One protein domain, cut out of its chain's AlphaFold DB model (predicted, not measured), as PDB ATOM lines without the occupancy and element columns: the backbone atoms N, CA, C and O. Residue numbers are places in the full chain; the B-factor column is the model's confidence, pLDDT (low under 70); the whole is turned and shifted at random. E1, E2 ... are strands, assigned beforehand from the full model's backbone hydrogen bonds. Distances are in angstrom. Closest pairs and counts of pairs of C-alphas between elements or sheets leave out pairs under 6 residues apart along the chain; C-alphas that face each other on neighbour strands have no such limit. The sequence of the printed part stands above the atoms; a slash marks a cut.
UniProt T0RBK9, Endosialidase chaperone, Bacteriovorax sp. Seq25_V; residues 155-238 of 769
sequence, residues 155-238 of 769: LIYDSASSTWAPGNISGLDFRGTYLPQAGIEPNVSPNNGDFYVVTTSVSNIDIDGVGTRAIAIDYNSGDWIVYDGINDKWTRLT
ATOM      1  N   LEU A 155     -10.685   3.445  60.920       72.12
ATOM      2  CA  LEU A 155     -10.424   3.347  62.357       72.12
ATOM      3  C   LEU A 155     -11.483   2.430  62.988       72.12
ATOM      4  O   LEU A 155     -12.657   2.791  63.071       72.12
ATOM      5  N   ILE A 156     -11.074   1.237  63.414       71.00
ATOM      6  CA  ILE A 156     -11.955   0.197  63.951       71.00
ATOM      7  C   ILE A 156     -11.714   0.068  65.457       71.00
ATOM      8  O   ILE A 156     -10.574   0.004  65.918       71.00
ATOM      9  N   TYR A 157     -12.794   0.031  66.238       77.12
ATOM     10  CA  TYR A 157     -12.724  -0.287  67.662       77.12
ATOM     11  C   TYR A 157     -12.636  -1.801  67.842       77.12
ATOM     12  O   TYR A 157     -13.615  -2.514  67.606       77.12
ATOM     13  N   ASP A 158     -11.482  -2.298  68.278       68.44
ATOM     14  CA  ASP A 158     -11.354  -3.693  68.672       68.44
ATOM     15  C   ASP A 158     -11.913  -3.880  70.086       68.44
ATOM     16  O   ASP A 158     -11.275  -3.570  71.093       68.44
ATOM     17  N   SER A 159     -13.116  -4.446  70.158       65.00
ATOM     18  CA  SER A 159     -13.771  -4.785  71.424       65.00
ATOM     19  C   SER A 159     -12.995  -5.783  72.300       65.00
ATOM     20  O   SER A 159     -13.248  -5.824  73.502       65.00
ATOM     21  N   ALA A 160     -12.056  -6.563  71.744       65.94
ATOM     22  CA  ALA A 160     -11.267  -7.535  72.501       65.94
ATOM     23  C   ALA A 160     -10.083  -6.887  73.239       65.94
ATOM     24  O   ALA A 160      -9.852  -7.198  74.408       65.94
ATOM     25  N   SER A 161      -9.358  -5.963  72.599       67.19
ATOM     26  CA  SER A 161      -8.289  -5.179  73.244       67.19
ATOM     27  C   SER A 161      -8.765  -3.857  73.862       67.19
ATOM     28  O   SER A 161      -8.017  -3.229  74.608       67.19
ATOM     29  N   SER A 162     -10.010  -3.443  73.594       71.50
ATOM     30  CA  SER A 162     -10.587  -2.143  73.985       71.50
ATOM     31  C   SER A 162      -9.799  -0.928  73.478       71.50
ATOM     32  O   SER A 162      -9.817   0.141  74.090       71.50
ATOM     33  N   THR A 163      -9.111  -1.084  72.346       70.88
ATOM     34  CA  THR A 163      -8.374  -0.009  71.671       70.88
ATOM     35  C   THR A 163      -8.989   0.302  70.307       70.88
ATOM     36  O   THR A 163      -9.701  -0.513  69.720       70.88
ATOM     37  N   TRP A 164      -8.730   1.505  69.804       72.75
ATOM     38  CA  TRP A 164      -8.973   1.846  68.404       72.75
ATOM     39  C   TRP A 164      -7.707   1.534  67.607       72.75
ATOM     40  O   TRP A 164      -6.613   1.837  68.078       72.75
ATOM     41  N   ALA A 165      -7.845   0.941  66.424       77.50
ATOM     42  CA  ALA A 165      -6.726   0.634  65.537       77.50
ATOM     43  C   ALA A 165      -7.143   0.739  64.055       77.50
ATOM     44  O   ALA A 165      -8.326   0.566  63.743       77.50
ATOM     45  N   PRO A 166      -6.209   1.003  63.122       75.81
ATOM     46  CA  PRO A 166      -6.494   0.953  61.689       75.81
ATOM     47  C   PRO A 166      -6.785  -0.482  61.221       75.81
ATOM     48  O   PRO A 166      -6.089  -1.418  61.617       75.81
ATOM     49  N   GLY A 167      -7.783  -0.674  60.354       73.75
ATOM     50  CA  GLY A 167      -8.123  -1.995  59.820       73.75
ATOM     51  C   GLY A 167      -9.027  -1.988  58.583       73.75
ATOM     52  O   GLY A 167      -9.582  -0.960  58.191       73.75
ATOM     53  N   ASN A 168      -9.169  -3.166  57.968       67.69
ATOM     54  CA  ASN A 168     -10.009  -3.393  56.786       67.69
ATOM     55  C   ASN A 168     -11.463  -3.713  57.180       67.69
ATOM     56  O   ASN A 168     -11.729  -4.269  58.246       67.69
ATOM     57  N   ILE A 169     -12.410  -3.412  56.287       65.12
ATOM     58  CA  ILE A 169     -13.832  -3.735  56.470       65.12
ATOM     59  C   ILE A 169     -14.060  -5.211  56.106       65.12
ATOM     60  O   ILE A 169     -13.684  -5.658  55.026       65.12
ATOM     61  N   SER A 170     -14.682  -5.978  57.006       62.53
ATOM     62  CA  SER A 170     -14.859  -7.429  56.840       62.53
ATOM     63  C   SER A 170     -15.573  -7.797  55.530       62.53
ATOM     64  O   SER A 170     -16.661  -7.293  55.251       62.53
ATOM     65  N   GLY A 171     -14.972  -8.706  54.756       67.56
ATOM     66  CA  GLY A 171     -15.503  -9.197  53.479       67.56
ATOM     67  C   GLY A 171     -15.106  -8.385  52.241       67.56
ATOM     68  O   GLY A 171     -15.467  -8.794  51.140       67.56
ATOM     69  N   LEU A 172     -14.364  -7.283  52.396       71.25
ATOM     70  CA  LEU A 172     -13.795  -6.509  51.291       71.25
ATOM     71  C   LEU A 172     -12.304  -6.256  51.535       71.25
ATOM     72  O   LEU A 172     -11.917  -5.484  52.414       71.25
ATOM     73  N   ASP A 173     -11.462  -6.893  50.727       76.19
ATOM     74  CA  ASP A 173     -10.012  -6.785  50.831       76.19
ATOM     75  C   ASP A 173      -9.504  -5.687  49.895       76.19
ATOM     76  O   ASP A 173      -9.443  -5.857  48.676       76.19
ATOM     77  N   PHE A 174      -9.117  -4.543  50.463       77.50
ATOM     78  CA  PHE A 174      -8.523  -3.464  49.680       77.50
ATOM     79  C   PHE A 174      -7.149  -3.901  49.163       77.50
ATOM     80  O   PHE A 174      -6.222  -4.137  49.942       77.50
ATOM     81  N   ARG A 175      -7.017  -4.021  47.839       82.88
ATOM     82  CA  ARG A 175      -5.771  -4.414  47.162       82.88
ATOM     83  C   ARG A 175      -4.987  -3.228  46.595       82.88
ATOM     84  O   ARG A 175      -3.854  -3.408  46.157       82.88
ATOM     85  N   GLY A 176      -5.553  -2.021  46.658       83.00
ATOM     86  CA  GLY A 176      -4.876  -0.769  46.336       83.00
ATOM     87  C   GLY A 176      -5.643   0.096  45.341       83.00
ATOM     88  O   GLY A 176      -6.850  -0.036  45.140       83.00
ATOM     89  N   THR A 177      -4.931   1.013  44.701       82.75
ATOM     90  CA  THR A 177      -5.489   1.848  43.637       82.75
ATOM     91  C   THR A 177      -5.242   1.238  42.264       82.75
ATOM     92  O   THR A 177      -4.264   0.522  42.058       82.75
ATOM     93  N   TYR A 178      -6.133   1.515  41.315       85.38
ATOM     94  CA  TYR A 178      -6.036   0.994  39.954       85.38
ATOM     95  C   TYR A 178      -6.518   2.034  38.934       85.38
ATOM     96  O   TYR A 178      -7.448   2.801  39.190       85.38
ATOM     97  N   LEU A 179      -5.860   2.064  37.774       86.19
ATOM     98  CA  LEU A 179      -6.209   2.906  36.633       86.19
ATOM     99  C   LEU A 179      -6.788   2.000  35.536       86.19
ATOM    100  O   LEU A 179      -6.013   1.243  34.951       86.19
ATOM    101  N   PRO A 180      -8.099   2.063  35.239       82.94
ATOM    102  CA  PRO A 180      -8.716   1.166  34.268       82.94
ATOM    103  C   PRO A 180      -8.135   1.313  32.863       82.94
ATOM    104  O   PRO A 180      -8.070   2.408  32.304       82.94
ATOM    105  N   GLN A 181      -7.713   0.183  32.297       82.00
ATOM    106  CA  GLN A 181      -7.146   0.066  30.955       82.00
ATOM    107  C   GLN A 181      -7.809  -1.098  30.218       82.00
ATOM    108  O   GLN A 181      -8.190  -2.093  30.829       82.00
ATOM    109  N   ALA A 182      -7.967  -0.961  28.900       79.75
ATOM    110  CA  ALA A 182      -8.716  -1.931  28.110       79.75
ATOM    111  C   ALA A 182      -7.995  -3.293  28.040       79.75
ATOM    112  O   ALA A 182      -6.858  -3.357  27.570       79.75
ATOM    113  N   GLY A 183      -8.664  -4.363  28.478       73.06
ATOM    114  CA  GLY A 183      -8.163  -5.742  28.476       73.06
ATOM    115  C   GLY A 183      -7.005  -6.018  29.441       73.06
ATOM    116  O   GLY A 183      -6.201  -6.910  29.174       73.06
ATOM    117  N   ILE A 184      -6.868  -5.231  30.515       80.94
ATOM    118  CA  ILE A 184      -5.828  -5.404  31.539       80.94
ATOM    119  C   ILE A 184      -6.489  -5.428  32.917       80.94
ATOM    120  O   ILE A 184      -6.758  -4.376  33.496       80.94
ATOM    121  N   GLU A 185      -6.712  -6.617  33.467       81.75
ATOM    122  CA  GLU A 185      -7.337  -6.771  34.782       81.75
ATOM    123  C   GLU A 185      -6.498  -6.163  35.929       81.75
ATOM    124  O   GLU A 185      -5.264  -6.185  35.871       81.75
ATOM    125  N   PRO A 186      -7.133  -5.679  37.019       80.19
ATOM    126  CA  PRO A 186      -6.433  -5.230  38.229       80.19
ATOM    127  C   PRO A 186      -5.537  -6.301  38.870       80.19
ATOM    128  O   PRO A 186      -4.471  -5.990  39.402       80.19
ATOM    129  N   ASN A 187      -5.974  -7.561  38.823       81.06
ATOM    130  CA  ASN A 187      -5.235  -8.739  39.258       81.06
ATOM    131  C   ASN A 187      -5.754  -9.950  38.469       81.06
ATOM    132  O   ASN A 187      -6.955 -10.180  38.460       81.06
ATOM    133  N   VAL A 188      -4.852 -10.734  37.871       77.31
ATOM    134  CA  VAL A 188      -5.156 -11.938  37.065       77.31
ATOM    135  C   VAL A 188      -5.369 -13.212  37.900       77.31
ATOM    136  O   VAL A 188      -5.484 -14.316  37.370       77.31
ATOM    137  N   SER A 189      -5.331 -13.108  39.228       82.50
ATOM    138  CA  SER A 189      -5.733 -14.168  40.165       82.50
ATOM    139  C   SER A 189      -6.320 -13.549  41.445       82.50
ATOM    140  O   SER A 189      -5.669 -13.571  42.497       82.50
ATOM    141  N   PRO A 190      -7.505 -12.920  41.362       83.50
ATOM    142  CA  PRO A 190      -8.139 -12.246  42.490       83.50
ATOM    143  C   PRO A 190      -8.909 -13.207  43.401       83.50
ATOM    144  O   PRO A 190      -9.464 -14.216  42.966       83.50
ATOM    145  N   ASN A 191      -8.971 -12.869  44.688       83.44
ATOM    146  CA  ASN A 191      -9.870 -13.526  45.635       83.44
ATOM    147  C   ASN A 191     -11.225 -12.810  45.655       83.44
ATOM    148  O   ASN A 191     -11.304 -11.601  45.445       83.44
ATOM    149  N   ASN A 192     -12.309 -13.542  45.931       81.62
ATOM    150  CA  ASN A 192     -13.647 -12.953  46.030       81.62
ATOM    151  C   ASN A 192     -13.687 -11.828  47.082       81.62
ATOM    152  O   ASN A 192     -13.344 -12.067  48.239       81.62
ATOM    153  N   GLY A 193     -14.133 -10.633  46.688       75.06
ATOM    154  CA  GLY A 193     -14.124  -9.443  47.543       75.06
ATOM    155  C   GLY A 193     -12.823  -8.627  47.512       75.06
ATOM    156  O   GLY A 193     -12.760  -7.595  48.181       75.06
ATOM    157  N   ASP A 194     -11.813  -9.024  46.728       85.62
ATOM    158  CA  ASP A 194     -10.694  -8.143  46.373       85.62
ATOM    159  C   ASP A 194     -11.246  -6.892  45.683       85.62
ATOM    160  O   ASP A 194     -11.992  -7.001  44.705       85.62
ATOM    161  N   PHE A 195     -10.873  -5.701  46.156       86.31
ATOM    162  CA  PHE A 195     -11.285  -4.458  45.515       86.31
ATOM    163  C   PHE A 195     -10.169  -3.434  45.353       86.31
ATOM    164  O   PHE A 195      -9.254  -3.316  46.172       86.31
ATOM    165  N   TYR A 196     -10.304  -2.656  44.282       86.69
ATOM    166  CA  TYR A 196      -9.452  -1.524  43.962       86.69
ATOM    167  C   TYR A 196     -10.281  -0.244  43.850       86.69
ATOM    168  O   TYR A 196     -11.439  -0.271  43.424       86.69
ATOM    169  N   VAL A 197      -9.677   0.891  44.200       84.62
ATOM    170  CA  VAL A 197     -10.287   2.219  44.027       84.62
ATOM    171  C   VAL A 197      -9.712   2.897  42.786       84.62
ATOM    172  O   VAL A 197      -8.493   2.953  42.597       84.62
ATOM    173  N   VAL A 198     -10.598   3.428  41.944       84.75
ATOM    174  CA  VAL A 198     -10.238   4.132  40.707       84.75
ATOM    175  C   VAL A 198      -9.634   5.495  41.036       84.75
ATOM    176  O   VAL A 198     -10.276   6.321  41.681       84.75
ATOM    177  N   THR A 199      -8.413   5.765  40.572       78.94
ATOM    178  CA  THR A 199      -7.684   7.017  40.871       78.94
ATOM    179  C   THR A 199      -7.860   8.134  39.855       78.94
ATOM    180  O   THR A 199      -7.451   9.266  40.107       78.94
ATOM    181  N   THR A 200      -8.406   7.853  38.678       82.06
ATOM    182  CA  THR A 200      -8.627   8.856  37.630       82.06
ATOM    183  C   THR A 200      -9.796   8.415  36.770       82.06
ATOM    184  O   THR A 200      -9.878   7.243  36.407       82.06
ATOM    185  N   SER A 201     -10.701   9.343  36.448       83.31
ATOM    186  CA  SER A 201     -11.845   9.029  35.596       83.31
ATOM    187  C   SER A 201     -11.390   8.675  34.178       83.31
ATOM    188  O   SER A 201     -10.667   9.448  33.550       83.31
ATOM    189  N   VAL A 202     -11.842   7.532  33.671       81.44
ATOM    190  CA  VAL A 202     -11.579   7.032  32.317       81.44
ATOM    191  C   VAL A 202     -12.875   6.513  31.708       81.44
ATOM    192  O   VAL A 202     -13.641   5.807  32.359       81.44
ATOM    193  N   SER A 203     -13.132   6.881  30.455       83.06
ATOM    194  CA  SER A 203     -14.384   6.561  29.770       83.06
ATOM    195  C   SER A 203     -14.251   5.383  28.818       83.06
ATOM    196  O   SER A 203     -13.204   5.216  28.193       83.06
ATOM    197  N   ASN A 204     -15.343   4.633  28.648       79.25
ATOM    198  CA  ASN A 204     -15.465   3.569  27.650       79.25
ATOM    199  C   ASN A 204     -14.307   2.536  27.733       79.25
ATOM    200  O   ASN A 204     -13.660   2.224  26.731       79.25
ATOM    201  N   ILE A 205     -14.052   1.996  28.931       80.50
ATOM    202  CA  ILE A 205     -13.046   0.951  29.180       80.50
ATOM    203  C   ILE A 205     -13.725  -0.383  29.524       80.50
ATOM    204  O   ILE A 205     -14.714  -0.423  30.248       80.50
ATOM    205  N   ASP A 206     -13.169  -1.478  29.019       80.56
ATOM    206  CA  ASP A 206     -13.511  -2.859  29.372       80.56
ATOM    207  C   ASP A 206     -12.241  -3.515  29.932       80.56
ATOM    208  O   ASP A 206     -11.248  -3.600  29.212       80.56
ATOM    209  N   ILE A 207     -12.222  -3.875  31.219       74.19
ATOM    210  CA  ILE A 207     -10.988  -4.252  31.937       74.19
ATOM    211  C   ILE A 207     -10.673  -5.747  31.918       74.19
ATOM    212  O   ILE A 207      -9.499  -6.091  32.019       74.19
ATOM    213  N   ASP A 208     -11.677  -6.617  31.784       68.25
ATOM    214  CA  ASP A 208     -11.480  -8.075  31.752       68.25
ATOM    215  C   ASP A 208     -11.321  -8.607  30.316       68.25
ATOM    216  O   ASP A 208     -10.670  -9.626  30.090       68.25
ATOM    217  N   GLY A 209     -11.804  -7.871  29.307       63.75
ATOM    218  CA  GLY A 209     -11.486  -8.129  27.900       63.75
ATOM    219  C   GLY A 209     -12.043  -9.449  27.351       63.75
ATOM    220  O   GLY A 209     -11.719  -9.832  26.219       63.75
ATOM    221  N   VAL A 210     -12.905 -10.142  28.105       56.00
ATOM    222  CA  VAL A 210     -13.568 -11.387  27.686       56.00
ATOM    223  C   VAL A 210     -14.743 -11.055  26.763       56.00
ATOM    224  O   VAL A 210     -15.917 -11.092  27.130       56.00
ATOM    225  N   GLY A 211     -14.401 -10.708  25.518       53.75
ATOM    226  CA  GLY A 211     -15.276 -10.111  24.504       53.75
ATOM    227  C   GLY A 211     -16.509 -10.923  24.083       53.75
ATOM    228  O   GLY A 211     -16.589 -11.399  22.953       53.75
ATOM    229  N   THR A 212     -17.515 -11.017  24.956       48.41
ATOM    230  CA  THR A 212     -18.855 -11.549  24.642       48.41
ATOM    231  C   THR A 212     -20.016 -10.643  25.063       48.41
ATOM    232  O   THR A 212     -21.135 -10.866  24.595       48.41
ATOM    233  N   ARG A 213     -19.789  -9.573  25.846       49.62
ATOM    234  CA  ARG A 213     -20.778  -8.498  26.081       49.62
ATOM    235  C   ARG A 213     -20.129  -7.114  26.179       49.62
ATOM    236  O   ARG A 213     -19.940  -6.584  27.266       49.62
ATOM    237  N   ALA A 214     -19.860  -6.506  25.025       47.62
ATOM    238  CA  ALA A 214     -19.325  -5.150  24.932       47.62
ATOM    239  C   ALA A 214     -20.332  -4.085  25.419       47.62
ATOM    240  O   ALA A 214     -21.096  -3.523  24.633       47.62
ATOM    241  N   ILE A 215     -20.296  -3.775  26.714       55.59
ATOM    242  CA  ILE A 215     -20.680  -2.465  27.247       55.59
ATOM    243  C   ILE A 215     -19.425  -1.909  27.900       55.59
ATOM    244  O   ILE A 215     -19.124  -2.223  29.046       55.59
ATOM    245  N   ALA A 216     -18.674  -1.115  27.142       63.56
ATOM    246  CA  ALA A 216     -17.517  -0.414  27.668       63.56
ATOM    247  C   ALA A 216     -17.979   0.571  28.756       63.56
ATOM    248  O   ALA A 216     -18.930   1.328  28.556       63.56
ATOM    249  N   ILE A 217     -17.338   0.527  29.921       71.62
ATOM    250  CA  ILE A 217     -17.807   1.180  31.142       71.62
ATOM    251  C   ILE A 217     -17.003   2.463  31.374       71.62
ATOM    252  O   ILE A 217     -15.776   2.477  31.282       71.62
ATOM    253  N   ASP A 218     -17.694   3.554  31.700       79.62
ATOM    254  CA  ASP A 218     -17.055   4.746  32.256       79.62
ATOM    255  C   ASP A 218     -16.716   4.496  33.724       79.62
ATOM    256  O   ASP A 218     -17.621   4.268  34.517       79.62
ATOM    257  N   TYR A 219     -15.451   4.571  34.118       81.62
ATOM    258  CA  TYR A 219     -15.029   4.509  35.516       81.62
ATOM    259  C   TYR A 219     -14.693   5.918  35.994       81.62
ATOM    260  O   TYR A 219     -13.869   6.593  35.387       81.62
ATOM    261  N   ASN A 220     -15.300   6.376  37.086       83.00
ATOM    262  CA  ASN A 220     -15.004   7.675  37.683       83.00
ATOM    263  C   ASN A 220     -13.967   7.545  38.800       83.00
ATOM    264  O   ASN A 220     -13.936   6.549  39.519       83.00
ATOM    265  N   SER A 221     -13.157   8.586  38.999       80.56
ATOM    266  CA  SER A 221     -12.293   8.704  40.177       80.56
ATOM    267  C   SER A 221     -13.112   8.536  41.461       80.56
ATOM    268  O   SER A 221     -14.070   9.273  41.686       80.56
ATOM    269  N   GLY A 222     -12.719   7.588  42.309       76.00
ATOM    270  CA  GLY A 222     -13.426   7.219  43.534       76.00
ATOM    271  C   GLY A 222     -14.463   6.101  43.384       76.00
ATOM    272  O   GLY A 222     -14.992   5.676  44.411       76.00
ATOM    273  N   ASP A 223     -14.746   5.596  42.177       82.75
ATOM    274  CA  ASP A 223     -15.496   4.344  42.002       82.75
ATOM    275  C   ASP A 223     -14.698   3.150  42.542       82.75
ATOM    276  O   ASP A 223     -13.462   3.164  42.577       82.75
ATOM    277  N   TRP A 224     -15.411   2.102  42.958       84.50
ATOM    278  CA  TRP A 224     -14.806   0.854  43.427       84.50
ATOM    279  C   TRP A 224     -14.959  -0.221  42.351       84.50
ATOM    280  O   TRP A 224     -16.008  -0.335  41.716       84.50
ATOM    281  N   ILE A 225     -13.920  -1.024  42.159       83.06
ATOM    282  CA  ILE A 225     -13.931  -2.188  41.271       83.06
ATOM    283  C   ILE A 225     -13.681  -3.405  42.150       83.06
ATOM    284  O   ILE A 225     -12.602  -3.534  42.722       83.06
ATOM    285  N   VAL A 226     -14.694  -4.258  42.293       84.38
ATOM    286  CA  VAL A 226     -14.695  -5.420  43.193       84.38
ATOM    287  C   VAL A 226     -14.739  -6.691  42.360       84.38
ATOM    288  O   VAL A 226     -15.564  -6.795  41.449       84.38
ATOM    289  N   TYR A 227     -13.892  -7.667  42.668       86.25
ATOM    290  CA  TYR A 227     -13.968  -8.978  42.040       86.25
ATOM    291  C   TYR A 227     -15.076  -9.829  42.672       86.25
ATOM    292  O   TYR A 227     -15.076 -10.097  43.878       86.25
ATOM    293  N   ASP A 228     -16.012 -10.256  41.830       79.25
ATOM    294  CA  ASP A 228     -17.105 -11.164  42.158       79.25
ATOM    295  C   ASP A 228     -16.712 -12.584  41.733       79.25
ATOM    296  O   ASP A 228     -16.886 -12.983  40.582       79.25
ATOM    297  N   GLY A 229     -16.196 -13.357  42.688       72.25
ATOM    298  CA  GLY A 229     -15.756 -14.736  42.474       72.25
ATOM    299  C   GLY A 229     -16.890 -15.758  42.326       72.25
ATOM    300  O   GLY A 229     -16.601 -16.940  42.171       72.25
ATOM    301  N   ILE A 230     -18.164 -15.344  42.385       75.25
ATOM    302  CA  ILE A 230     -19.304 -16.200  42.007       75.25
ATOM    303  C   ILE A 230     -19.545 -16.112  40.496       75.25
ATOM    304  O   ILE A 230     -19.911 -17.106  39.873       75.25
ATOM    305  N   ASN A 231     -19.345 -14.927  39.916       72.94
ATOM    306  CA  ASN A 231     -19.566 -14.657  38.494       72.94
ATOM    307  C   ASN A 231     -18.268 -14.516  37.673       72.94
ATOM    308  O   ASN A 231     -18.371 -14.184  36.494       72.94
ATOM    309  N   ASP A 232     -17.100 -14.751  38.286       79.06
ATOM    310  CA  ASP A 232     -15.756 -14.716  37.679       79.06
ATOM    311  C   ASP A 232     -15.496 -13.427  36.875       79.06
ATOM    312  O   ASP A 232     -15.204 -13.453  35.681       79.06
ATOM    313  N   LYS A 233     -15.734 -12.267  37.512       80.69
ATOM    314  CA  LYS A 233     -15.677 -10.956  36.841       80.69
ATOM    315  C   LYS A 233     -15.380  -9.790  37.779       80.69
ATOM    316  O   LYS A 233     -15.735  -9.804  38.962       80.69
ATOM    317  N   TRP A 234     -14.858  -8.706  37.216       81.38
ATOM    318  CA  TRP A 234     -14.692  -7.433  37.915       81.38
ATOM    319  C   TRP A 234     -15.944  -6.557  37.779       81.38
ATOM    320  O   TRP A 234     -16.323  -6.132  36.690       81.38
ATOM    321  N   THR A 235     -16.600  -6.246  38.898       81.12
ATOM    322  CA  THR A 235     -17.830  -5.441  38.929       81.12
ATOM    323  C   THR A 235     -17.551  -4.026  39.435       81.12
ATOM    324  O   THR A 235     -16.981  -3.831  40.509       81.12
ATOM    325  N   ARG A 236     -17.999  -3.016  38.679       80.88
ATOM    326  CA  ARG A 236     -17.971  -1.606  39.095       80.88
ATOM    327  C   ARG A 236     -19.101  -1.307  40.084       80.88
ATOM    328  O   ARG A 236     -20.270  -1.517  39.766       80.88
ATOM    329  N   LEU A 237     -18.763  -0.706  41.219       78.38
ATOM    330  CA  LEU A 237     -19.698  -0.033  42.119       78.38
ATOM    331  C   LEU A 237     -19.526   1.484  41.973       78.38
ATOM    332  O   LEU A 237     -18.441   2.026  42.192       78.38
ATOM    333  N   THR A 238     -20.601   2.168  41.577       70.25
ATOM    334  CA  THR A 238     -20.585   3.617  41.337       70.25
ATOM    335  C   THR A 238     -20.589   4.400  42.644       70.25
ATOM    336  O   THR A 238     -21.498   4.229  43.459       70.25
TER     337      THR A 238
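Overview. This is residues 155 to 238 of the 769 residues of the protein "Endosialidase chaperone" of Bacteriovorax sp. Seq25_V (UniProt T0RBK9). A strongly twisted four-stranded sheet, E3 E4 E7 E8, makes one wall of a body, and the small hairpin E5 E6 folds back at one end of it, so that sheet and hairpin form a V with the unnamed residues 180 to 186 and 206 to 216 on the hairpin's side of the sheet. A second small hairpin, E1 E2, is held well off this body as an arm, joined to it by the chain through residues 168 to 172, and this arm adds much of the length. The printed part has 84 residues with eight named strands, E1 to E8 in order along the chain, and no named helix. The large sheet is mixed, and the two hairpins are antiparallel; the class is all strand, though under half of the residues, 37 of the 84, are in named elements. The whole is loose, with a radius of gyration of the C-alphas of 15.1 A, and its C-alphas span 50 by 26 by 18 A.

Arrangement. The printed part begins with E1, residues 155 to 158, which forms an antiparallel hairpin with E2, residues 163 to 167, at 128 degrees between their directions. N 156 and O 165 are 2.8 A apart, within hydrogen-bond range. E1 and E2 are apart from E3, residues 173 to 178, an edge strand of the large sheet. E3 is parallel to its neighbour E4, residues 194 to 198, at 31 degrees; N 175 is 2.9 A from O 195, and N 195 is 2.9 A from O 173, both within hydrogen-bond range. E5, residues 202 to 205, follows E4 after a tight link, yet the two are apart. E5 forms an antiparallel hairpin with E6, residues 217 to 219, at 160 degrees, with N 202 and O 219 within hydrogen-bond range at 2.8 A. The closest C-alphas of E4 and E6, those of Val 198 and Tyr 219, are 7.1 A apart. E7, residues 224 to 228, is an inner strand and the antiparallel neighbour of E4, at 154 degrees; N 225 and O 196 are 2.9 A apart, within hydrogen-bond range. E8, residues 233 to 237, is the other edge strand and forms an antiparallel hairpin with E7 at 145 degrees, with N 235 and O 226 within hydrogen-bond range at 2.8 A. From edge to edge of this sheet the strands' lines turn by 81 degrees.

Along the chain. E1 begins at C-alpha 155, at (-10.424, 3.347, 62.357), and E2 runs 12.0 A from its first to its last C-alpha. E3 is the longest strand by residues, with 6 residues and 14.0 A, and begins at C-alpha 173, at (-10.012, -6.785, 50.831). E4 is 13.5 A long, E7 12.3 A and E8 12.8 A. E1 at 9.5 A, E5 at 7.0 A and E6 at 6.2 A are shorter. E8 ends at C-alpha 237, at (-19.698, -0.033, 42.119).

Size, cuts and confidence. The C-alphas farthest apart are those of Ser 162 and Thr 212, at 50.9 A. The printed part has no cut. The links E3 to E4, with 15 residues, and E5 to E6, with 11, are long; the other five are tight. The mean pLDDT of the printed part is 75.8, and residues 158 to 161, 168 to 171 and 208 to 216 are under 70.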